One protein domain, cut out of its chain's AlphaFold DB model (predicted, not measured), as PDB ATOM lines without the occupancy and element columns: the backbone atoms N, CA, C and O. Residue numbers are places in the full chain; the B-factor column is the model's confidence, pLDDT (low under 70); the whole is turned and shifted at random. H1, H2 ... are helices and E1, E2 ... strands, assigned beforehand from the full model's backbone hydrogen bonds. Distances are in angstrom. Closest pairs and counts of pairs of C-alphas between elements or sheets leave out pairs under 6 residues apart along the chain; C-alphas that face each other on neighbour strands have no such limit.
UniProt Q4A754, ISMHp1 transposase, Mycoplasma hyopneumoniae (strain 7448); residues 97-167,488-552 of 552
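Overview. This is residues 97 to 167 and 488 to 552 of the 552 residues of the protein "ISMHp1 transposase" of Mycoplasma hyopneumoniae (strain 7448) (UniProt Q4A754). An antiparallel hairpin, E1 and E2, lies off to one side of an uneven line of helices: H3 and H4 at one end, H2 in the middle, then H1 and H6, with H5 meeting the end of H2. Residues 490 to 495 stick out at the end where H5 and H6 lie. The printed part has 136 residues, with six named helices and two strands in the order H1 H2 H3 H4 H5 E1 E2 H6, mostly helix. It is only just compact, close to loose, with a radius of gyration of the C-alphas of 17.1 A and spans of 50 by 36 by 26 A.

Along the chain. E1 is residues 512 to 518, 18.2 A, and E2 residues 524 to 529. H5 is residues 501 to 510. H2, residues 118 to 131, and H4, residues 154 to 166, are each 19.6 A. H3 is residues 136 to 141. H1, residues 97 to 103, begins at C-alpha (-4.025, -14.796, -21.408). H6, residues 538 to 551, 19.0 A, ends at C-alpha (-14.924, -23.177, -21.094).

Arrangement. In the hairpin, N 516 and O 525 are 3.0 A apart, within hydrogen-bond range. H2 is the hub. It touches H5 with residues 130 to 131 alone, closest C-alphas Thr 131 and Gln 509, 5.6 A. H1 and H2, a helical hairpin, touch at Glu 98 and Asn 123, closest C-alphas, 5.3 A, at a steep tilt of 43 degrees. H4 touches H2, about perpendicular at 88 degrees, closest C-alphas Met 118 and Leu 160, 6.5 A. H3 and H4, a helical hairpin, touch at Phe 140 and Lys 154, closest C-alphas, 6.1 A. H6 touches H1 with residues 549 to 550 alone, closest C-alphas Leu 100 and Ile 550, 6.6 A. Every O i to N i+4 pair is within hydrogen-bond range in H1, H2, H3 and H6; H4 has 6 of 9, H5 5 of 6.

Size, cuts and confidence. C-alphas 114 and 495, the two farthest apart, are 50.8 A apart. Residues 168 to 487 are not printed, and C-alphas 167 and 488 across the cut are 35.4 A apart. Links H1 to H2 and H3 to H4 are long. pLDDT is under 70 in residues 111 to 116, 495 to 496, 517 to 523 and 530 to 531.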
ATOM      1  N   ILE A  97      -5.201 -14.351 -20.657       95.12
ATOM      2  CA  ILE A  97      -4.025 -14.796 -21.408       95.12
ATOM      3  C   ILE A  97      -3.346 -15.936 -20.652       95.12
ATOM      4  O   ILE A  97      -3.007 -16.960 -21.237       95.12
ATOM      5  N   GLU A  98      -3.171 -15.774 -19.346       93.69
ATOM      6  CA  GLU A  98      -2.473 -16.739 -18.500       93.69
ATOM      7  C   GLU A  98      -3.239 -18.057 -18.396       93.69
ATOM      8  O   GLU A  98      -2.645 -19.118 -18.577       93.69
ATOM      9  N   LYS A  99      -4.565 -18.011 -18.224       93.00
ATOM     10  CA  LYS A  99      -5.397 -19.219 -18.228       93.00
ATOM     11  C   LYS A  99      -5.407 -19.919 -19.575       93.00
ATOM     12  O   LYS A  99      -5.464 -21.144 -19.606       93.00
ATOM     13  N   LEU A 100      -5.315 -19.185 -20.685       93.06
ATOM     14  CA  LEU A 100      -5.159 -19.809 -21.998       93.06
ATOM     15  C   LEU A 100      -3.800 -20.518 -22.113       93.06
ATOM     16  O   LEU A 100      -3.736 -21.659 -22.565       93.06
ATOM     17  N   ILE A 101      -2.717 -19.884 -21.650       93.56
ATOM     18  CA  ILE A 101      -1.379 -20.500 -21.605       93.56
ATOM     19  C   ILE A 101      -1.402 -21.792 -20.773       93.56
ATOM     20  O   ILE A 101      -0.823 -22.800 -21.184       93.56
ATOM     21  N   GLU A 102      -2.095 -21.775 -19.633       92.44
ATOM     22  CA  GLU A 102      -2.252 -22.928 -18.742       92.44
ATOM     23  C   GLU A 102      -3.139 -24.026 -19.334       92.44
ATOM     24  O   GLU A 102      -2.742 -25.189 -19.306       92.44
ATOM     25  N   LYS A 103      -4.286 -23.678 -19.939       93.06
ATOM     26  CA  LYS A 103      -5.190 -24.621 -20.626       93.06
ATOM     27  C   LYS A 103      -4.438 -25.467 -21.654       93.06
ATOM     28  O   LYS A 103      -4.686 -26.666 -21.766       93.06
ATOM     29  N   HIS A 104      -3.496 -24.860 -22.374       92.56
ATOM     30  CA  HIS A 104      -2.710 -25.539 -23.405       92.56
ATOM     31  C   HIS A 104      -1.339 -26.036 -22.940       92.56
ATOM     32  O   HIS A 104      -0.577 -26.544 -23.764       92.56
ATOM     33  N   ASN A 105      -1.024 -25.933 -21.646       91.12
ATOM     34  CA  ASN A 105       0.222 -26.425 -21.057       91.12
ATOM     35  C   ASN A 105       1.488 -25.937 -21.798       91.12
ATOM     36  O   ASN A 105       2.429 -26.702 -22.033       91.12
ATOM     37  N   ILE A 106       1.502 -24.674 -22.245       91.69
ATOM     38  CA  ILE A 106       2.579 -24.163 -23.113       91.69
ATOM     39  C   ILE A 106       3.916 -24.157 -22.362       91.69
ATOM     40  O   ILE A 106       4.941 -24.552 -22.923       91.69
ATOM     41  N   PHE A 107       3.917 -23.736 -21.094       87.81
ATOM     42  CA  PHE A 107       5.131 -23.665 -20.276       87.81
ATOM     43  C   PHE A 107       5.631 -25.056 -19.859       87.81
ATOM     44  O   PHE A 107       6.830 -25.287 -19.744       87.81
ATOM     45  N   GLU A 108       4.724 -26.001 -19.651       84.31
ATOM     46  CA  GLU A 108       4.994 -27.367 -19.196       84.31
ATOM     47  C   GLU A 108       5.806 -28.180 -20.212       84.31
ATOM     48  O   GLU A 108       6.372 -29.214 -19.867       84.31
ATOM     49  N   SER A 109       5.898 -27.697 -21.452       75.75
ATOM     50  CA  SER A 109       6.781 -28.249 -22.481       75.75
ATOM     51  C   SER A 109       8.272 -28.027 -22.220       75.75
ATOM     52  O   SER A 109       9.115 -28.659 -22.860       75.75
ATOM     53  N   LEU A 110       8.607 -27.137 -21.284       79.12
ATOM     54  CA  LEU A 110       9.977 -26.851 -20.892       79.12
ATOM     55  C   LEU A 110      10.555 -27.989 -20.036       79.12
ATOM     56  O   LEU A 110       9.847 -28.575 -19.212       79.12
ATOM     57  N   PRO A 111      11.860 -28.296 -20.169       69.62
ATOM     58  CA  PRO A 111      12.516 -29.259 -19.294       69.62
ATOM     59  C   PRO A 111      12.371 -28.835 -17.826       69.62
ATOM     60  O   PRO A 111      12.334 -27.643 -17.508       69.62
ATOM     61  N   LYS A 112      12.309 -29.815 -16.911       66.50
ATOM     62  CA  LYS A 112      12.206 -29.559 -15.466       66.50
ATOM     63  C   LYS A 112      13.365 -28.666 -15.015       66.50
ATOM     64  O   LYS A 112      14.487 -29.127 -14.819       66.50
ATOM     65  N   SER A 113      13.081 -27.379 -14.840       62.62
ATOM     66  CA  SER A 113      14.062 -26.400 -14.388       62.62
ATOM     67  C   SER A 113      14.203 -26.465 -12.865       62.62
ATOM     68  O   SER A 113      13.231 -26.665 -12.136       62.62
ATOM     69  N   ARG A 114      15.420 -26.236 -12.360       57.12
ATOM     70  CA  ARG A 114      15.679 -26.083 -10.914       57.12
ATOM     71  C   ARG A 114      15.137 -24.760 -10.357       57.12
ATOM     72  O   ARG A 114      15.122 -24.560  -9.141       57.12
ATOM     73  N   HIS A 115      14.729 -23.836 -11.224       64.69
ATOM     74  CA  HIS A 115      14.261 -22.517 -10.840       64.69
ATOM     75  C   HIS A 115      12.771 -22.548 -10.497       64.69
ATOM     76  O   HIS A 115      11.909 -22.729 -11.359       64.69
ATOM     77  N   LYS A 116      12.487 -22.334  -9.210       68.31
ATOM     78  CA  LYS A 116      11.133 -22.116  -8.692       68.31
ATOM     79  C   LYS A 116      10.521 -20.877  -9.375       68.31
ATOM     80  O   LYS A 116      11.241 -19.923  -9.663       68.31
ATOM     81  N   ASN A 117       9.213 -20.899  -9.629       83.62
ATOM     82  CA  ASN A 117       8.402 -19.771 -10.126       83.62
ATOM     83  C   ASN A 117       8.588 -19.352 -11.605       83.62
ATOM     84  O   ASN A 117       7.997 -18.362 -12.025       83.62
ATOM     85  N   MET A 118       9.335 -20.096 -12.435       89.81
ATOM     86  CA  MET A 118       9.522 -19.732 -13.857       89.81
ATOM     87  C   MET A 118       8.218 -19.704 -14.665       89.81
ATOM     88  O   MET A 118       8.049 -18.816 -15.496       89.81
ATOM     89  N   LYS A 119       7.277 -20.611 -14.370       90.75
ATOM     90  CA  LYS A 119       5.946 -20.624 -14.994       90.75
ATOM     91  C   LYS A 119       5.211 -19.303 -14.773       90.75
ATOM     92  O   LYS A 119       4.716 -18.704 -15.718       90.75
ATOM     93  N   GLN A 120       5.202 -18.825 -13.529       90.62
ATOM     94  CA  GLN A 120       4.537 -17.576 -13.155       90.62
ATOM     95  C   GLN A 120       5.172 -16.377 -13.864       90.62
ATOM     96  O   GLN A 120       4.461 -15.551 -14.422       90.62
ATOM     97  N   ILE A 121       6.511 -16.310 -13.903       94.06
ATOM     98  CA  ILE A 121       7.224 -15.239 -14.613       94.06
ATOM     99  C   ILE A 121       6.925 -15.299 -16.119       94.06
ATOM    100  O   ILE A 121       6.711 -14.258 -16.731       94.06
ATOM    101  N   PHE A 122       6.886 -16.490 -16.720       94.75
ATOM    102  CA  PHE A 122       6.587 -16.657 -18.143       94.75
ATOM    103  C   PHE A 122       5.178 -16.182 -18.489       94.75
ATOM    104  O   PHE A 122       5.027 -15.314 -19.349       94.75
ATOM    105  N   ASN A 123       4.172 -16.690 -17.774       94.50
ATOM    106  CA  ASN A 123       2.772 -16.302 -17.937       94.50
ATOM    107  C   ASN A 123       2.620 -14.780 -17.811       94.50
ATOM    108  O   ASN A 123       2.078 -14.130 -18.707       94.50
ATOM    109  N   TYR A 124       3.222 -14.206 -16.765       94.94
ATOM    110  CA  TYR A 124       3.225 -12.770 -16.528       94.94
ATOM    111  C   TYR A 124       3.907 -11.965 -17.633       94.94
ATOM    112  O   TYR A 124       3.374 -10.947 -18.061       94.94
ATOM    113  N   LEU A 125       5.079 -12.385 -18.118       95.94
ATOM    114  CA  LEU A 125       5.782 -11.645 -19.163       95.94
ATOM    115  C   LEU A 125       5.019 -11.654 -20.486       95.94
ATOM    116  O   LEU A 125       5.025 -10.632 -21.168       95.94
ATOM    117  N   ILE A 126       4.364 -12.760 -20.843       96.62
ATOM    118  CA  ILE A 126       3.520 -12.840 -22.043       96.62
ATOM    119  C   ILE A 126       2.266 -11.977 -21.881       96.62
ATOM    120  O   ILE A 126       1.963 -11.159 -22.748       96.62
ATOM    121  N   SER A 127       1.584 -12.103 -20.744       95.31
ATOM    122  CA  SER A 127       0.437 -11.276 -20.367       95.31
ATOM    123  C   SER A 127       0.776  -9.784 -20.441       95.31
ATOM    124  O   SER A 127       0.188  -9.042 -21.230       95.31
ATOM    125  N   LYS A 128       1.839  -9.368 -19.744       94.50
ATOM    126  CA  LYS A 128       2.340  -7.994 -19.754       94.50
ATOM    127  C   LYS A 128       2.758  -7.541 -21.150       94.50
ATOM    128  O   LYS A 128       2.535  -6.388 -21.499       94.50
ATOM    129  N   ARG A 129       3.351  -8.410 -21.972       95.62
ATOM    130  CA  ARG A 129       3.727  -8.066 -23.352       95.62
ATOM    131  C   ARG A 129       2.513  -7.719 -24.216       95.62
ATOM    132  O   ARG A 129       2.660  -6.928 -25.140       95.62
ATOM    133  N   ILE A 130       1.343  -8.283 -23.923       96.50
ATOM    134  CA  ILE A 130       0.087  -7.968 -24.614       96.50
ATOM    135  C   ILE A 130      -0.591  -6.740 -23.989       96.50
ATOM    136  O   ILE A 130      -1.114  -5.906 -24.724       96.50
ATOM    137  N   THR A 131      -0.591  -6.608 -22.658       94.12
ATOM    138  CA  THR A 131      -1.375  -5.573 -21.960       94.12
ATOM    139  C   THR A 131      -0.609  -4.280 -21.669       94.12
ATOM    140  O   THR A 131      -1.176  -3.207 -21.800       94.12
ATOM    141  N   ASP A 132       0.660  -4.326 -21.276       93.25
ATOM    142  CA  ASP A 132       1.475  -3.157 -20.889       93.25
ATOM    143  C   ASP A 132       2.953  -3.425 -21.226       93.25
ATOM    144  O   ASP A 132       3.779  -3.651 -20.329       93.25
ATOM    145  N   PRO A 133       3.301  -3.496 -22.525       94.62
ATOM    146  CA  PRO A 133       4.620  -3.934 -22.943       94.62
ATOM    147  C   PRO A 133       5.702  -2.939 -22.518       94.62
ATOM    148  O   PRO A 133       5.636  -1.744 -22.798       94.62
ATOM    149  N   GLY A 134       6.764  -3.466 -21.914       93.06
ATOM    150  CA  GLY A 134       7.906  -2.686 -21.449       93.06
ATOM    151  C   GLY A 134       9.208  -3.479 -21.486       93.06
ATOM    152  O   GLY A 134       9.291  -4.567 -22.064       93.06
ATOM    153  N   SER A 135      10.249  -2.935 -20.866       94.62
ATOM    154  CA  SER A 135      11.501  -3.659 -20.639       94.62
ATOM    155  C   SER A 135      11.322  -4.772 -19.597       94.62
ATOM    156  O   SER A 135      10.370  -4.765 -18.817       94.62
ATOM    157  N   ILE A 136      12.262  -5.722 -19.538       95.25
ATOM    158  CA  ILE A 136      12.259  -6.777 -18.507       95.25
ATOM    159  C   ILE A 136      12.359  -6.183 -17.096       95.25
ATOM    160  O   ILE A 136      11.696  -6.661 -16.179       95.25
ATOM    161  N   ILE A 137      13.129  -5.103 -16.925       94.12
ATOM    162  CA  ILE A 137      13.210  -4.396 -15.644       94.12
ATOM    163  C   ILE A 137      11.890  -3.704 -15.292       94.12
ATOM    164  O   ILE A 137      11.416  -3.854 -14.175       94.12
ATOM    165  N   ASN A 138      11.227  -3.058 -16.256       94.00
ATOM    166  CA  ASN A 138       9.912  -2.459 -16.028       94.00
ATOM    167  C   ASN A 138       8.859  -3.513 -15.647       94.00
ATOM    168  O   ASN A 138       8.004  -3.252 -14.807       94.00
ATOM    169  N   ALA A 139       8.934  -4.704 -16.245       93.94
ATOM    170  CA  ALA A 139       8.101  -5.835 -15.856       93.94
ATOM    171  C   ALA A 139       8.363  -6.264 -14.408       93.94
ATOM    172  O   ALA A 139       7.422  -6.454 -13.650       93.94
ATOM    173  N   PHE A 140       9.627  -6.365 -14.002       94.00
ATOM    174  CA  PHE A 140       9.974  -6.677 -12.617       94.00
ATOM    175  C   PHE A 140       9.471  -5.609 -11.628       94.00
ATOM    176  O   PHE A 140       8.899  -5.957 -10.594       94.00
ATOM    177  N   ASP A 141       9.641  -4.327 -11.951       91.81
ATOM    178  CA  ASP A 141       9.255  -3.218 -11.072       91.81
ATOM    179  C   ASP A 141       7.730  -3.119 -10.893       91.81
ATOM    180  O   ASP A 141       7.263  -2.762  -9.816       91.81
ATOM    181  N   LYS A 142       6.952  -3.485 -11.922       89.31
ATOM    182  CA  LYS A 142       5.476  -3.443 -11.929       89.31
ATOM    183  C   LYS A 142       4.797  -4.785 -11.622       89.31
ATOM    184  O   LYS A 142       3.595  -4.929 -11.846       89.31
ATOM    185  N   LYS A 143       5.533  -5.811 -11.186       87.62
ATOM    186  CA  LYS A 143       4.961  -7.156 -10.972       87.62
ATOM    187  C   LYS A 143       3.836  -7.176  -9.931       87.62
ATOM    188  O   LYS A 143       2.913  -7.964 -10.070       87.62
ATOM    189  N   ASP A 144       3.894  -6.279  -8.948       83.31
ATOM    190  CA  ASP A 144       2.939  -6.225  -7.835       83.31
ATOM    191  C   ASP A 144       1.635  -5.478  -8.200       83.31
ATOM    192  O   ASP A 144       0.680  -5.496  -7.428       83.31
ATOM    193  N   ASP A 145       1.557  -4.870  -9.395       82.69
ATOM    194  CA  ASP A 145       0.338  -4.220  -9.907       82.69
ATOM    195  C   ASP A 145      -0.683  -5.228 -10.478       82.69
ATOM    196  O   ASP A 145      -1.797  -4.842 -10.839       82.69
ATOM    197  N   TYR A 146      -0.298  -6.496 -10.640       84.50
ATOM    198  CA  TYR A 146      -1.066  -7.540 -11.324       84.50
ATOM    199  C   TYR A 146      -1.586  -8.573 -10.322       84.50
ATOM    200  O   TYR A 146      -1.027  -8.724  -9.238       84.50
ATOM    201  N   SER A 147      -2.642  -9.310 -10.685       76.38
ATOM    202  CA  SER A 147      -3.213 -10.348  -9.811       76.38
ATOM    203  C   SER A 147      -2.246 -11.482  -9.480       76.38
ATOM    204  O   SER A 147      -2.321 -12.068  -8.399       76.38
ATOM    205  N   ASN A 148      -1.303 -11.771 -10.376       76.69
ATOM    206  CA  ASN A 148      -0.272 -12.764 -10.130       76.69
ATOM    207  C   ASN A 148       0.844 -12.222  -9.246       76.69
ATOM    208  O   ASN A 148       1.670 -11.411  -9.662       76.69
ATOM    209  N   GLN A 149       0.935 -12.768  -8.042       74.00
ATOM    210  CA  GLN A 149       2.003 -12.430  -7.119       74.00
ATOM    211  C   GLN A 149       3.301 -13.145  -7.474       74.00
ATOM    212  O   GLN A 149       3.445 -14.360  -7.320       74.00
ATOM    213  N   ILE A 150       4.288 -12.369  -7.912       84.06
ATOM    214  CA  ILE A 150       5.597 -12.881  -8.314       84.06
ATOM    215  C   ILE A 150       6.623 -12.495  -7.255       84.06
ATOM    216  O   ILE A 150       7.352 -11.509  -7.380       84.06
ATOM    217  N   ASN A 151       6.728 -13.310  -6.206       81.62
ATOM    218  CA  ASN A 151       7.743 -13.122  -5.172       81.62
ATOM    219  C   ASN A 151       9.087 -13.732  -5.612       81.62
ATOM    220  O   ASN A 151       9.474 -14.832  -5.209       81.62
ATOM    221  N   THR A 152       9.782 -13.045  -6.521       84.50
ATOM    222  CA  THR A 152      11.097 -13.463  -7.027       84.50
ATOM    223  C   THR A 152      12.049 -12.283  -7.184       84.50
ATOM    224  O   THR A 152      11.652 -11.122  -7.137       84.50
ATOM    225  N   SER A 153      13.340 -12.574  -7.361       89.50
ATOM    226  CA  SER A 153      14.343 -11.543  -7.646       89.50
ATOM    227  C   SER A 153      14.349 -11.143  -9.121       89.50
ATOM    228  O   SER A 153      14.073 -11.978  -9.986       89.50
ATOM    229  N   LYS A 154      14.816  -9.921  -9.413       92.88
ATOM    230  CA  LYS A 154      15.097  -9.427 -10.774       92.88
ATOM    231  C   LYS A 154      15.856 -10.444 -11.631       92.88
ATOM    232  O   LYS A 154      15.517 -10.657 -12.787       92.88
ATOM    233  N   ASN A 155      16.865 -11.106 -11.066       92.06
ATOM    234  CA  ASN A 155      17.682 -12.075 -11.801       92.06
ATOM    235  C   ASN A 155      16.861 -13.268 -12.318       92.06
ATOM    236  O   ASN A 155      17.236 -13.875 -13.313       92.06
ATOM    237  N   SER A 156      15.739 -13.596 -11.677       92.44
ATOM    238  CA  SER A 156      14.839 -14.673 -12.115       92.44
ATOM    239  C   SER A 156      14.151 -14.329 -13.438       92.44
ATOM    240  O   SER A 156      13.994 -15.203 -14.281       92.44
ATOM    241  N   PHE A 157      13.825 -13.053 -13.664       94.12
ATOM    242  CA  PHE A 157      13.254 -12.582 -14.928       94.12
ATOM    243  C   PHE A 157      14.242 -12.701 -16.091       94.12
ATOM    244  O   PHE A 157      13.858 -13.084 -17.188       94.12
ATOM    245  N   TYR A 158      15.524 -12.415 -15.853       94.06
ATOM    246  CA  TYR A 158      16.560 -12.585 -16.876       94.06
ATOM    247  C   TYR A 158      16.913 -14.057 -17.104       94.06
ATOM    248  O   TYR A 158      17.074 -14.456 -18.249       94.06
ATOM    249  N   ARG A 159      16.931 -14.889 -16.053       92.69
ATOM    250  CA  ARG A 159      17.109 -16.347 -16.185       92.69
ATOM    251  C   ARG A 159      16.007 -17.017 -16.999       92.69
ATOM    252  O   ARG A 159      16.247 -18.037 -17.633       92.69
ATOM    253  N   LEU A 160      14.799 -16.455 -16.988       93.69
ATOM    254  CA  LEU A 160      13.744 -16.928 -17.874       93.69
ATOM    255  C   LEU A 160      14.124 -16.737 -19.350       93.69
ATOM    256  O   LEU A 160      13.764 -17.579 -20.162       93.69
ATOM    257  N   LEU A 161      14.856 -15.676 -19.708       95.12
ATOM    258  CA  LEU A 161      15.309 -15.477 -21.090       95.12
ATOM    259  C   LEU A 161      16.254 -16.595 -21.531       95.12
ATOM    260  O   LEU A 161      16.089 -17.107 -22.633       95.12
ATOM    261  N   ASP A 162      17.176 -17.010 -20.660       93.50
ATOM    262  CA  ASP A 162      18.066 -18.147 -20.922       93.50
ATOM    263  C   ASP A 162      17.245 -19.420 -21.188       93.50
ATOM    264  O   ASP A 162      17.401 -20.067 -22.220       93.50
ATOM    265  N   LEU A 163      16.274 -19.713 -20.312       92.81
ATOM    266  CA  LEU A 163      15.398 -20.881 -20.446       92.81
ATOM    267  C   LEU A 163      14.561 -20.852 -21.736       92.81
ATOM    268  O   LEU A 163      14.400 -21.878 -22.399       92.81
ATOM    269  N   VAL A 164      14.018 -19.683 -22.091       94.00
ATOM    270  CA  VAL A 164      13.222 -19.481 -23.311       94.00
ATOM    271  C   VAL A 164      14.079 -19.670 -24.560       94.00
ATOM    272  O   VAL A 164      13.608 -20.268 -25.525       94.00
ATOM    273  N   TYR A 165      15.322 -19.184 -24.544       95.00
ATOM    274  CA  TYR A 165      16.270 -19.381 -25.635       95.00
ATOM    275  C   TYR A 165      16.630 -20.863 -25.807       95.00
ATOM    276  O   TYR A 165      16.467 -21.411 -26.896       95.00
ATOM    277  N   GLU A 166      17.034 -21.535 -24.726       93.19
ATOM    278  CA  GLU A 166      17.416 -22.955 -24.747       93.19
ATOM    279  C   GLU A 166      16.267 -23.872 -25.186       93.19
ATOM    280  O   GLU A 166      16.493 -24.909 -25.811       93.19
ATOM    281  N   SER A 167      15.028 -23.483 -24.878       92.62
ATOM    282  CA  SER A 167      13.837 -24.308 -25.106       92.62
ATOM    283  C   SER A 167      12.935 -23.799 -26.234       92.62
ATOM    284  O   SER A 167      11.748 -24.142 -26.306       92.62
ATOM    285  N   ILE A 488     -18.262 -15.687 -32.982       91.75
ATOM    286  CA  ILE A 488     -19.202 -14.607 -33.326       91.75
ATOM    287  C   ILE A 488     -19.817 -14.847 -34.713       91.75
ATOM    288  O   ILE A 488     -21.033 -14.759 -34.865       91.75
ATOM    289  N   SER A 489     -18.992 -15.190 -35.707       91.00
ATOM    290  CA  SER A 489     -19.435 -15.459 -37.078       91.00
ATOM    291  C   SER A 489     -20.330 -16.699 -37.171       91.00
ATOM    292  O   SER A 489     -21.408 -16.629 -37.761       91.00
ATOM    293  N   ASP A 490     -19.909 -17.815 -36.575       91.38
ATOM    294  CA  ASP A 490     -20.611 -19.102 -36.639       91.38
ATOM    295  C   ASP A 490     -21.994 -19.016 -35.969       91.38
ATOM    296  O   ASP A 490     -22.970 -19.570 -36.475       91.38
ATOM    297  N   ASN A 491     -22.106 -18.238 -34.887       90.88
ATOM    298  CA  ASN A 491     -23.360 -18.021 -34.158       90.88
ATOM    299  C   ASN A 491     -24.133 -16.768 -34.609       90.88
ATOM    300  O   ASN A 491     -25.158 -16.436 -34.014       90.88
ATOM    301  N   LYS A 492     -23.662 -16.059 -35.648       87.94
ATOM    302  CA  LYS A 492     -24.261 -14.810 -36.167       87.94
ATOM    303  C   LYS A 492     -24.508 -13.759 -35.074       87.94
ATOM    304  O   LYS A 492     -25.471 -12.993 -35.135       87.94
ATOM    305  N   LEU A 493     -23.638 -13.731 -34.070       83.06
ATOM    306  CA  LEU A 493     -23.688 -12.759 -32.984       83.06
ATOM    307  C   LEU A 493     -23.177 -11.414 -33.508       83.06
ATOM    308  O   LEU A 493     -22.265 -11.383 -34.323       83.06
ATOM    309  N   PHE A 494     -23.764 -10.312 -33.037       76.06
ATOM    310  CA  PHE A 494     -23.347  -8.934 -33.335       76.06
ATOM    311  C   PHE A 494     -23.052  -8.659 -34.826       76.06
ATOM    312  O   PHE A 494     -21.913  -8.743 -35.293       76.06
ATOM    313  N   ALA A 495     -24.088  -8.286 -35.584       58.12
ATOM    314  CA  ALA A 495     -23.971  -8.005 -37.013       58.12
ATOM    315  C   ALA A 495     -22.812  -7.027 -37.316       58.12
ATOM    316  O   ALA A 495     -22.842  -5.861 -36.922       58.12
ATOM    317  N   ASN A 496     -21.804  -7.512 -38.050       58.50
ATOM    318  CA  ASN A 496     -20.667  -6.756 -38.593       58.50
ATOM    319  C   ASN A 496     -19.618  -6.214 -37.599       58.50
ATOM    320  O   ASN A 496     -18.781  -5.406 -38.008       58.50
ATOM    321  N   SER A 497     -19.575  -6.664 -36.338       73.25
ATOM    322  CA  SER A 497     -18.498  -6.279 -35.408       73.25
ATOM    323  C   SER A 497     -17.485  -7.409 -35.202       73.25
ATOM    324  O   SER A 497     -17.722  -8.335 -34.430       73.25
ATOM    325  N   GLN A 498     -16.331  -7.319 -35.869       85.69
ATOM    326  CA  GLN A 498     -15.179  -8.171 -35.569       85.69
ATOM    327  C   GLN A 498     -14.338  -7.547 -34.454       85.69
ATOM    328  O   GLN A 498     -14.012  -6.356 -34.486       85.69
ATOM    329  N   LEU A 499     -13.943  -8.366 -33.484       93.25
ATOM    330  CA  LEU A 499     -12.962  -7.996 -32.481       93.25
ATOM    331  C   LEU A 499     -11.613  -7.743 -33.164       93.25
ATOM    332  O   LEU A 499     -11.096  -8.586 -33.899       93.25
ATOM    333  N   THR A 500     -11.040  -6.573 -32.902       94.44
ATOM    334  CA  THR A 500      -9.703  -6.198 -33.370       94.44
ATOM    335  C   THR A 500      -8.675  -6.397 -32.262       94.44
ATOM    336  O   THR A 500      -9.012  -6.375 -31.079       94.44
ATOM    337  N   GLU A 501      -7.400  -6.532 -32.632       95.25
ATOM    338  CA  GLU A 501      -6.298  -6.615 -31.662       95.25
ATOM    339  C   GLU A 501      -6.268  -5.411 -30.719       95.25
ATOM    340  O   GLU A 501      -6.166  -5.577 -29.509       95.25
ATOM    341  N   VAL A 502      -6.410  -4.201 -31.273       95.00
ATOM    342  CA  VAL A 502      -6.448  -2.958 -30.492       95.00
ATOM    343  C   VAL A 502      -7.642  -2.974 -29.540       95.00
ATOM    344  O   VAL A 502      -7.478  -2.687 -28.360       95.00
ATOM    345  N   GLY A 503      -8.826  -3.365 -30.026       94.38
ATOM    346  CA  GLY A 503     -10.035  -3.446 -29.207       94.38
ATOM    347  C   GLY A 503      -9.885  -4.406 -28.026       94.38
ATOM    348  O   GLY A 503     -10.237  -4.046 -26.903       94.38
ATOM    349  N   LEU A 504      -9.309  -5.591 -28.254       95.94
ATOM    350  CA  LEU A 504      -9.026  -6.550 -27.188       95.94
ATOM    351  C   LEU A 504      -8.001  -5.996 -26.192       95.94
ATOM    352  O   LEU A 504      -8.274  -5.975 -24.997       95.94
ATOM    353  N   VAL A 505      -6.850  -5.508 -26.664       96.06
ATOM    354  CA  VAL A 505      -5.781  -4.992 -25.791       96.06
ATOM    355  C   VAL A 505      -6.275  -3.817 -24.945       96.06
ATOM    356  O   VAL A 505      -6.079  -3.814 -23.731       96.06
ATOM    357  N   THR A 506      -6.976  -2.853 -25.549       93.75
ATOM    358  CA  THR A 506      -7.552  -1.705 -24.832       93.75
ATOM    359  C   THR A 506      -8.578  -2.139 -23.788       93.75
ATOM    360  O   THR A 506      -8.646  -1.542 -22.715       93.75
ATOM    361  N   MET A 507      -9.372  -3.173 -24.073       94.12
ATOM    362  CA  MET A 507     -10.289  -3.735 -23.087       94.12
ATOM    363  C   MET A 507      -9.515  -4.358 -21.917       94.12
ATOM    364  O   MET A 507      -9.760  -3.990 -20.773       94.12
ATOM    365  N   LEU A 508      -8.542  -5.238 -22.183       93.75
ATOM    366  CA  LEU A 508      -7.757  -5.904 -21.133       93.75
ATOM    367  C   LEU A 508      -7.001  -4.899 -20.244       93.75
ATOM    368  O   LEU A 508      -6.959  -5.068 -19.030       93.75
ATOM    369  N   GLN A 509      -6.475  -3.815 -20.819       91.31
ATOM    370  CA  GLN A 509      -5.796  -2.732 -20.090       91.31
ATOM    371  C   GLN A 509      -6.681  -2.011 -19.064       91.31
ATOM    372  O   GLN A 509      -6.171  -1.467 -18.085       91.31
ATOM    373  N   LYS A 510      -7.998  -1.972 -19.288       89.25
ATOM    374  CA  LYS A 510      -8.953  -1.275 -18.414       89.25
ATOM    375  C   LYS A 510      -9.474  -2.148 -17.270       89.25
ATOM    376  O   LYS A 510     -10.092  -1.613 -16.353       89.25
ATOM    377  N   LEU A 511      -9.252  -3.463 -17.314       89.06
ATOM    378  CA  LEU A 511      -9.776  -4.395 -16.319       89.06
ATOM    379  C   LEU A 511      -8.931  -4.368 -15.043       89.06
ATOM    380  O   LEU A 511      -7.806  -4.877 -15.008       89.06
ATOM    381  N   ARG A 512      -9.512  -3.797 -13.986       84.12
ATOM    382  CA  ARG A 512      -8.960  -3.803 -12.631       84.12
ATOM    383  C   ARG A 512      -9.974  -4.360 -11.646       84.12
ATOM    384  O   ARG A 512     -11.176  -4.236 -11.861       84.12
ATOM    385  N   GLN A 513      -9.486  -4.981 -10.585       82.19
ATOM    386  CA  GLN A 513     -10.335  -5.508  -9.525       82.19
ATOM    387  C   GLN A 513      -9.809  -5.074  -8.168       82.19
ATOM    388  O   GLN A 513      -8.601  -5.131  -7.919       82.19
ATOM    389  N   ARG A 514     -10.727  -4.672  -7.285       77.75
ATOM    390  CA  ARG A 514     -10.411  -4.378  -5.891       77.75
ATOM    391  C   ARG A 514      -9.907  -5.615  -5.180       77.75
ATOM    392  O   ARG A 514     -10.483  -6.698  -5.299       77.75
ATOM    393  N   VAL A 515      -8.865  -5.414  -4.392       76.44
ATOM    394  CA  VAL A 515      -8.288  -6.443  -3.535       76.44
ATOM    395  C   VAL A 515      -8.047  -5.885  -2.145       76.44
ATOM    396  O   VAL A 515      -7.670  -4.726  -1.976       76.44
ATOM    397  N   GLU A 516      -8.234  -6.746  -1.158       75.69
ATOM    398  CA  GLU A 516      -7.650  -6.582   0.167       75.69
ATOM    399  C   GLU A 516      -6.351  -7.391   0.194       75.69
ATOM    400  O   GLU A 516      -6.363  -8.615   0.040       75.69
ATOM    401  N   PHE A 517      -5.222  -6.703   0.335       67.56
ATOM    402  CA  PHE A 517      -3.905  -7.313   0.434       67.56
ATOM    403  C   PHE A 517      -3.511  -7.465   1.894       67.56
ATOM    404  O   PHE A 517      -3.269  -6.475   2.589       67.56
ATOM    405  N   ASN A 518      -3.398  -8.705   2.350       66.81
ATOM    406  CA  ASN A 518      -2.821  -9.006   3.643       66.81
ATOM    407  C   ASN A 518      -1.288  -8.977   3.531       66.81
ATOM    408  O   ASN A 518      -0.639  -9.895   3.036       66.81
ATOM    409  N   THR A 519      -0.692  -7.896   4.019       60.97
ATOM    410  CA  THR A 519       0.760  -7.678   4.063       60.97
ATOM    411  C   THR A 519       1.515  -8.696   4.920       60.97
ATOM    412  O   THR A 519       2.741  -8.766   4.817       60.97
ATOM    413  N   LEU A 520       0.826  -9.482   5.759       55.78
ATOM    414  CA  LEU A 520       1.457 -10.473   6.629       55.78
ATOM    415  C   LEU A 520       1.712 -11.790   5.909       55.78
ATOM    416  O   LEU A 520       2.838 -12.266   5.916       55.78
ATOM    417  N   ASP A 521       0.711 -12.388   5.283       58.97
ATOM    418  CA  ASP A 521       0.855 -13.660   4.560       58.97
ATOM    419  C   ASP A 521       1.008 -13.473   3.043       58.97
ATOM    420  O   ASP A 521       1.118 -14.451   2.306       58.97
ATOM    421  N   GLN A 522       1.062 -12.215   2.594       63.19
ATOM    422  CA  GLN A 522       1.032 -11.804   1.195       63.19
ATOM    423  C   GLN A 522      -0.232 -12.265   0.461       63.19
ATOM    424  O   GLN A 522      -0.227 -12.287  -0.755       63.19
ATOM    425  N   GLN A 523      -1.336 -12.617   1.122       66.44
ATOM    426  CA  GLN A 523      -2.533 -13.070   0.410       66.44
ATOM    427  C   GLN A 523      -3.343 -11.899  -0.162       66.44
ATOM    428  O   GLN A 523      -3.514 -10.862   0.478       66.44
ATOM    429  N   MET A 524      -3.869 -12.076  -1.379       75.06
ATOM    430  CA  MET A 524      -4.862 -11.178  -1.981       75.06
ATOM    431  C   MET A 524      -6.250 -11.797  -1.884       75.06
ATOM    432  O   MET A 524      -6.484 -12.894  -2.391       75.06
ATOM    433  N   ILE A 525      -7.181 -11.060  -1.284       77.19
ATOM    434  CA  ILE A 525      -8.605 -11.390  -1.295       77.19
ATOM    435  C   ILE A 525      -9.278 -10.499  -2.336       77.19
ATOM    436  O   ILE A 525      -9.387  -9.285  -2.154       77.19
ATOM    437  N   PHE A 526      -9.729 -11.109  -3.431       79.00
ATOM    438  CA  PHE A 526     -10.446 -10.414  -4.497       79.00
ATOM    439  C   PHE A 526     -11.847 -10.008  -4.038       79.00
ATOM    440  O   PHE A 526     -12.591 -10.806  -3.467       79.00
ATOM    441  N   LYS A 527     -12.203  -8.750  -4.293       78.50
ATOM    442  CA  LYS A 527     -13.517  -8.169  -3.994       78.50
ATOM    443  C   LYS A 527     -14.315  -7.990  -5.284       78.50
ATOM    444  O   LYS A 527     -13.993  -8.578  -6.314       78.50
ATOM    445  N   ASN A 528     -15.378  -7.195  -5.228       76.06
ATOM    446  CA  ASN A 528     -16.211  -6.906  -6.389       76.06
ATOM    447  C   ASN A 528     -15.380  -6.338  -7.549       76.06
ATOM    448  O   ASN A 528     -14.418  -5.594  -7.353       76.06
ATOM    449  N   ARG A 529     -15.788  -6.692  -8.769       81.19
ATOM    450  CA  ARG A 529     -15.249  -6.125 -10.006       81.19
ATOM    451  C   ARG A 529     -15.465  -4.617 -10.020       81.19
ATOM    452  O   ARG A 529     -16.573  -4.152  -9.750       81.19
ATOM    453  N   ASP A 530     -14.423  -3.862 -10.348       69.75
ATOM    454  CA  ASP A 530     -14.539  -2.411 -10.413       69.75
ATOM    455  C   ASP A 530     -15.374  -1.993 -11.622       69.75
ATOM    456  O   ASP A 530     -15.158  -2.461 -12.741       69.75
ATOM    457  N   GLY A 531     -16.318  -1.075 -11.422       68.56
ATOM    458  CA  GLY A 531     -17.007  -0.440 -12.543       68.56
ATOM    459  C   GLY A 531     -16.020   0.353 -13.403       68.56
ATOM    460  O   GLY A 531     -15.150   1.045 -12.878       68.56
ATOM    461  N   VAL A 532     -16.174   0.293 -14.729       75.62
ATOM    462  CA  VAL A 532     -15.424   1.135 -15.674       75.62
ATOM    463  C   VAL A 532     -16.402   2.142 -16.283       75.62
ATOM    464  O   VAL A 532     -17.129   1.790 -17.208       75.62
ATOM    465  N   PRO A 533     -16.448   3.403 -15.806       73.94
ATOM    466  CA  PRO A 533     -17.457   4.371 -16.250       73.94
ATOM    467  C   PRO A 533     -17.426   4.640 -17.756       73.94
ATOM    468  O   PRO A 533     -18.463   4.796 -18.388       73.94
ATOM    469  N   SER A 534     -16.225   4.645 -18.343       81.31
ATOM    470  CA  SER A 534     -16.044   4.816 -19.792       81.31
ATOM    471  C   SER A 534     -16.530   3.625 -20.627       81.31
ATOM    472  O   SER A 534     -16.563   3.723 -21.850       81.31
ATOM    473  N   ASP A 535     -16.840   2.491 -19.991       81.88
ATOM    474  CA  ASP A 535     -17.185   1.243 -20.663       81.88
ATOM    475  C   ASP A 535     -17.993   0.293 -19.748       81.88
ATOM    476  O   ASP A 535     -17.460  -0.695 -19.232       81.88
ATOM    477  N   PRO A 536     -19.292   0.573 -19.522       83.62
ATOM    478  CA  PRO A 536     -20.099  -0.134 -18.522       83.62
ATOM    479  C   PRO A 536     -20.237  -1.647 -18.757       83.62
ATOM    480  O   PRO A 536     -20.437  -2.406 -17.815       83.62
ATOM    481  N   ASN A 537     -20.100  -2.097 -20.008       88.44
ATOM    482  CA  ASN A 537     -20.270  -3.497 -20.410       88.44
ATOM    483  C   ASN A 537     -18.950  -4.279 -20.484       88.44
ATOM    484  O   ASN A 537     -18.928  -5.397 -21.007       88.44
ATOM    485  N   ILE A 538     -17.841  -3.710 -20.005       90.00
ATOM    486  CA  ILE A 538     -16.515  -4.314 -20.163       90.00
ATOM    487  C   ILE A 538     -16.416  -5.714 -19.540       90.00
ATOM    488  O   ILE A 538     -15.846  -6.609 -20.160       90.00
ATOM    489  N   TRP A 539     -17.030  -5.927 -18.372       90.88
ATOM    490  CA  TRP A 539     -17.038  -7.219 -17.683       90.88
ATOM    491  C   TRP A 539     -17.886  -8.258 -18.399       90.88
ATOM    492  O   TRP A 539     -17.443  -9.389 -18.542       90.88
ATOM    493  N   ASN A 540     -19.040  -7.861 -18.939       92.06
ATOM    494  CA  ASN A 540     -19.883  -8.756 -19.733       92.06
ATOM    495  C   ASN A 540     -19.131  -9.247 -20.978       92.06
ATOM    496  O   ASN A 540     -19.202 -10.422 -21.326       92.06
ATOM    497  N   ARG A 541     -18.367  -8.361 -21.636       92.19
ATOM    498  CA  ARG A 541     -17.523  -8.756 -22.776       92.19
ATOM    499  C   ARG A 541     -16.343  -9.621 -22.347       92.19
ATOM    500  O   ARG A 541     -16.039 -10.584 -23.039       92.19
ATOM    501  N   TYR A 542     -15.702  -9.301 -21.222       93.75
ATOM    502  CA  TYR A 542     -14.640 -10.134 -20.663       93.75
ATOM    503  C   TYR A 542     -15.135 -11.553 -20.374       93.75
ATOM    504  O   TYR A 542     -14.505 -12.499 -20.830       93.75
ATOM    505  N   ASP A 543     -16.274 -11.699 -19.696       94.31
ATOM    506  CA  ASP A 543     -16.867 -12.999 -19.370       94.31
ATOM    507  C   ASP A 543     -17.259 -13.775 -20.624       94.31
ATOM    508  O   ASP A 543     -16.976 -14.964 -20.724       94.31
ATOM    509  N   PHE A 544     -17.844 -13.094 -21.611       94.12
ATOM    510  CA  PHE A 544     -18.170 -13.697 -22.900       94.12
ATOM    511  C   PHE A 544     -16.922 -14.241 -23.612       94.12
ATOM    512  O   PHE A 544     -16.913 -15.378 -24.077       94.12
ATOM    513  N   TYR A 545     -15.835 -13.464 -23.663       95.00
ATOM    514  CA  TYR A 545     -14.573 -13.933 -24.243       95.00
ATOM    515  C   TYR A 545     -13.939 -15.045 -23.407       95.00
ATOM    516  O   TYR A 545     -13.396 -15.994 -23.966       95.00
ATOM    517  N   PHE A 546     -14.014 -14.946 -22.083       94.81
ATOM    518  CA  PHE A 546     -13.513 -15.963 -21.171       94.81
ATOM    519  C   PHE A 546     -14.207 -17.306 -21.400       94.81
ATOM    520  O   PHE A 546     -13.525 -18.321 -21.526       94.81
ATOM    521  N   ASP A 547     -15.534 -17.308 -21.515       94.31
ATOM    522  CA  ASP A 547     -16.313 -18.520 -21.749       94.31
ATOM    523  C   ASP A 547     -15.923 -19.195 -23.072       94.31
ATOM    524  O   ASP A 547     -15.576 -20.375 -23.078       94.31
ATOM    525  N   ILE A 548     -15.837 -18.422 -24.162       92.94
ATOM    526  CA  ILE A 548     -15.418 -18.923 -25.483       92.94
ATOM    527  C   ILE A 548     -14.009 -19.516 -25.449       92.94
ATOM    528  O   ILE A 548     -13.734 -20.520 -26.100       92.94
ATOM    529  N   LEU A 549     -13.068 -18.853 -24.776       92.75
ATOM    530  CA  LEU A 549     -11.667 -19.264 -24.827       92.75
ATOM    531  C   LEU A 549     -11.380 -20.433 -23.884       92.75
ATOM    532  O   LEU A 549     -10.602 -21.320 -24.243       92.75
ATOM    533  N   ILE A 550     -11.972 -20.425 -22.691       92.25
ATOM    534  CA  ILE A 550     -11.595 -21.313 -21.590       92.25
ATOM    535  C   ILE A 550     -12.588 -22.462 -21.423       92.25
ATOM    536  O   ILE A 550     -12.140 -23.608 -21.359       92.25
ATOM    537  N   ASN A 551     -13.892 -22.181 -21.405       85.69
ATOM    538  CA  ASN A 551     -14.924 -23.177 -21.094       85.69
ATOM    539  C   ASN A 551     -15.409 -23.944 -22.332       85.69
ATOM    540  O   ASN A 551     -15.839 -25.089 -22.202       85.69
ATOM    541  N   GLN A 552     -15.305 -23.323 -23.509       77.94
ATOM    542  CA  GLN A 552     -15.566 -23.916 -24.822       77.94
ATOM    543  C   GLN A 552     -14.252 -24.295 -25.529       77.94
ATOM    544  O   GLN A 552     -14.266 -25.314 -26.247       77.94
TER     545      GLN A 552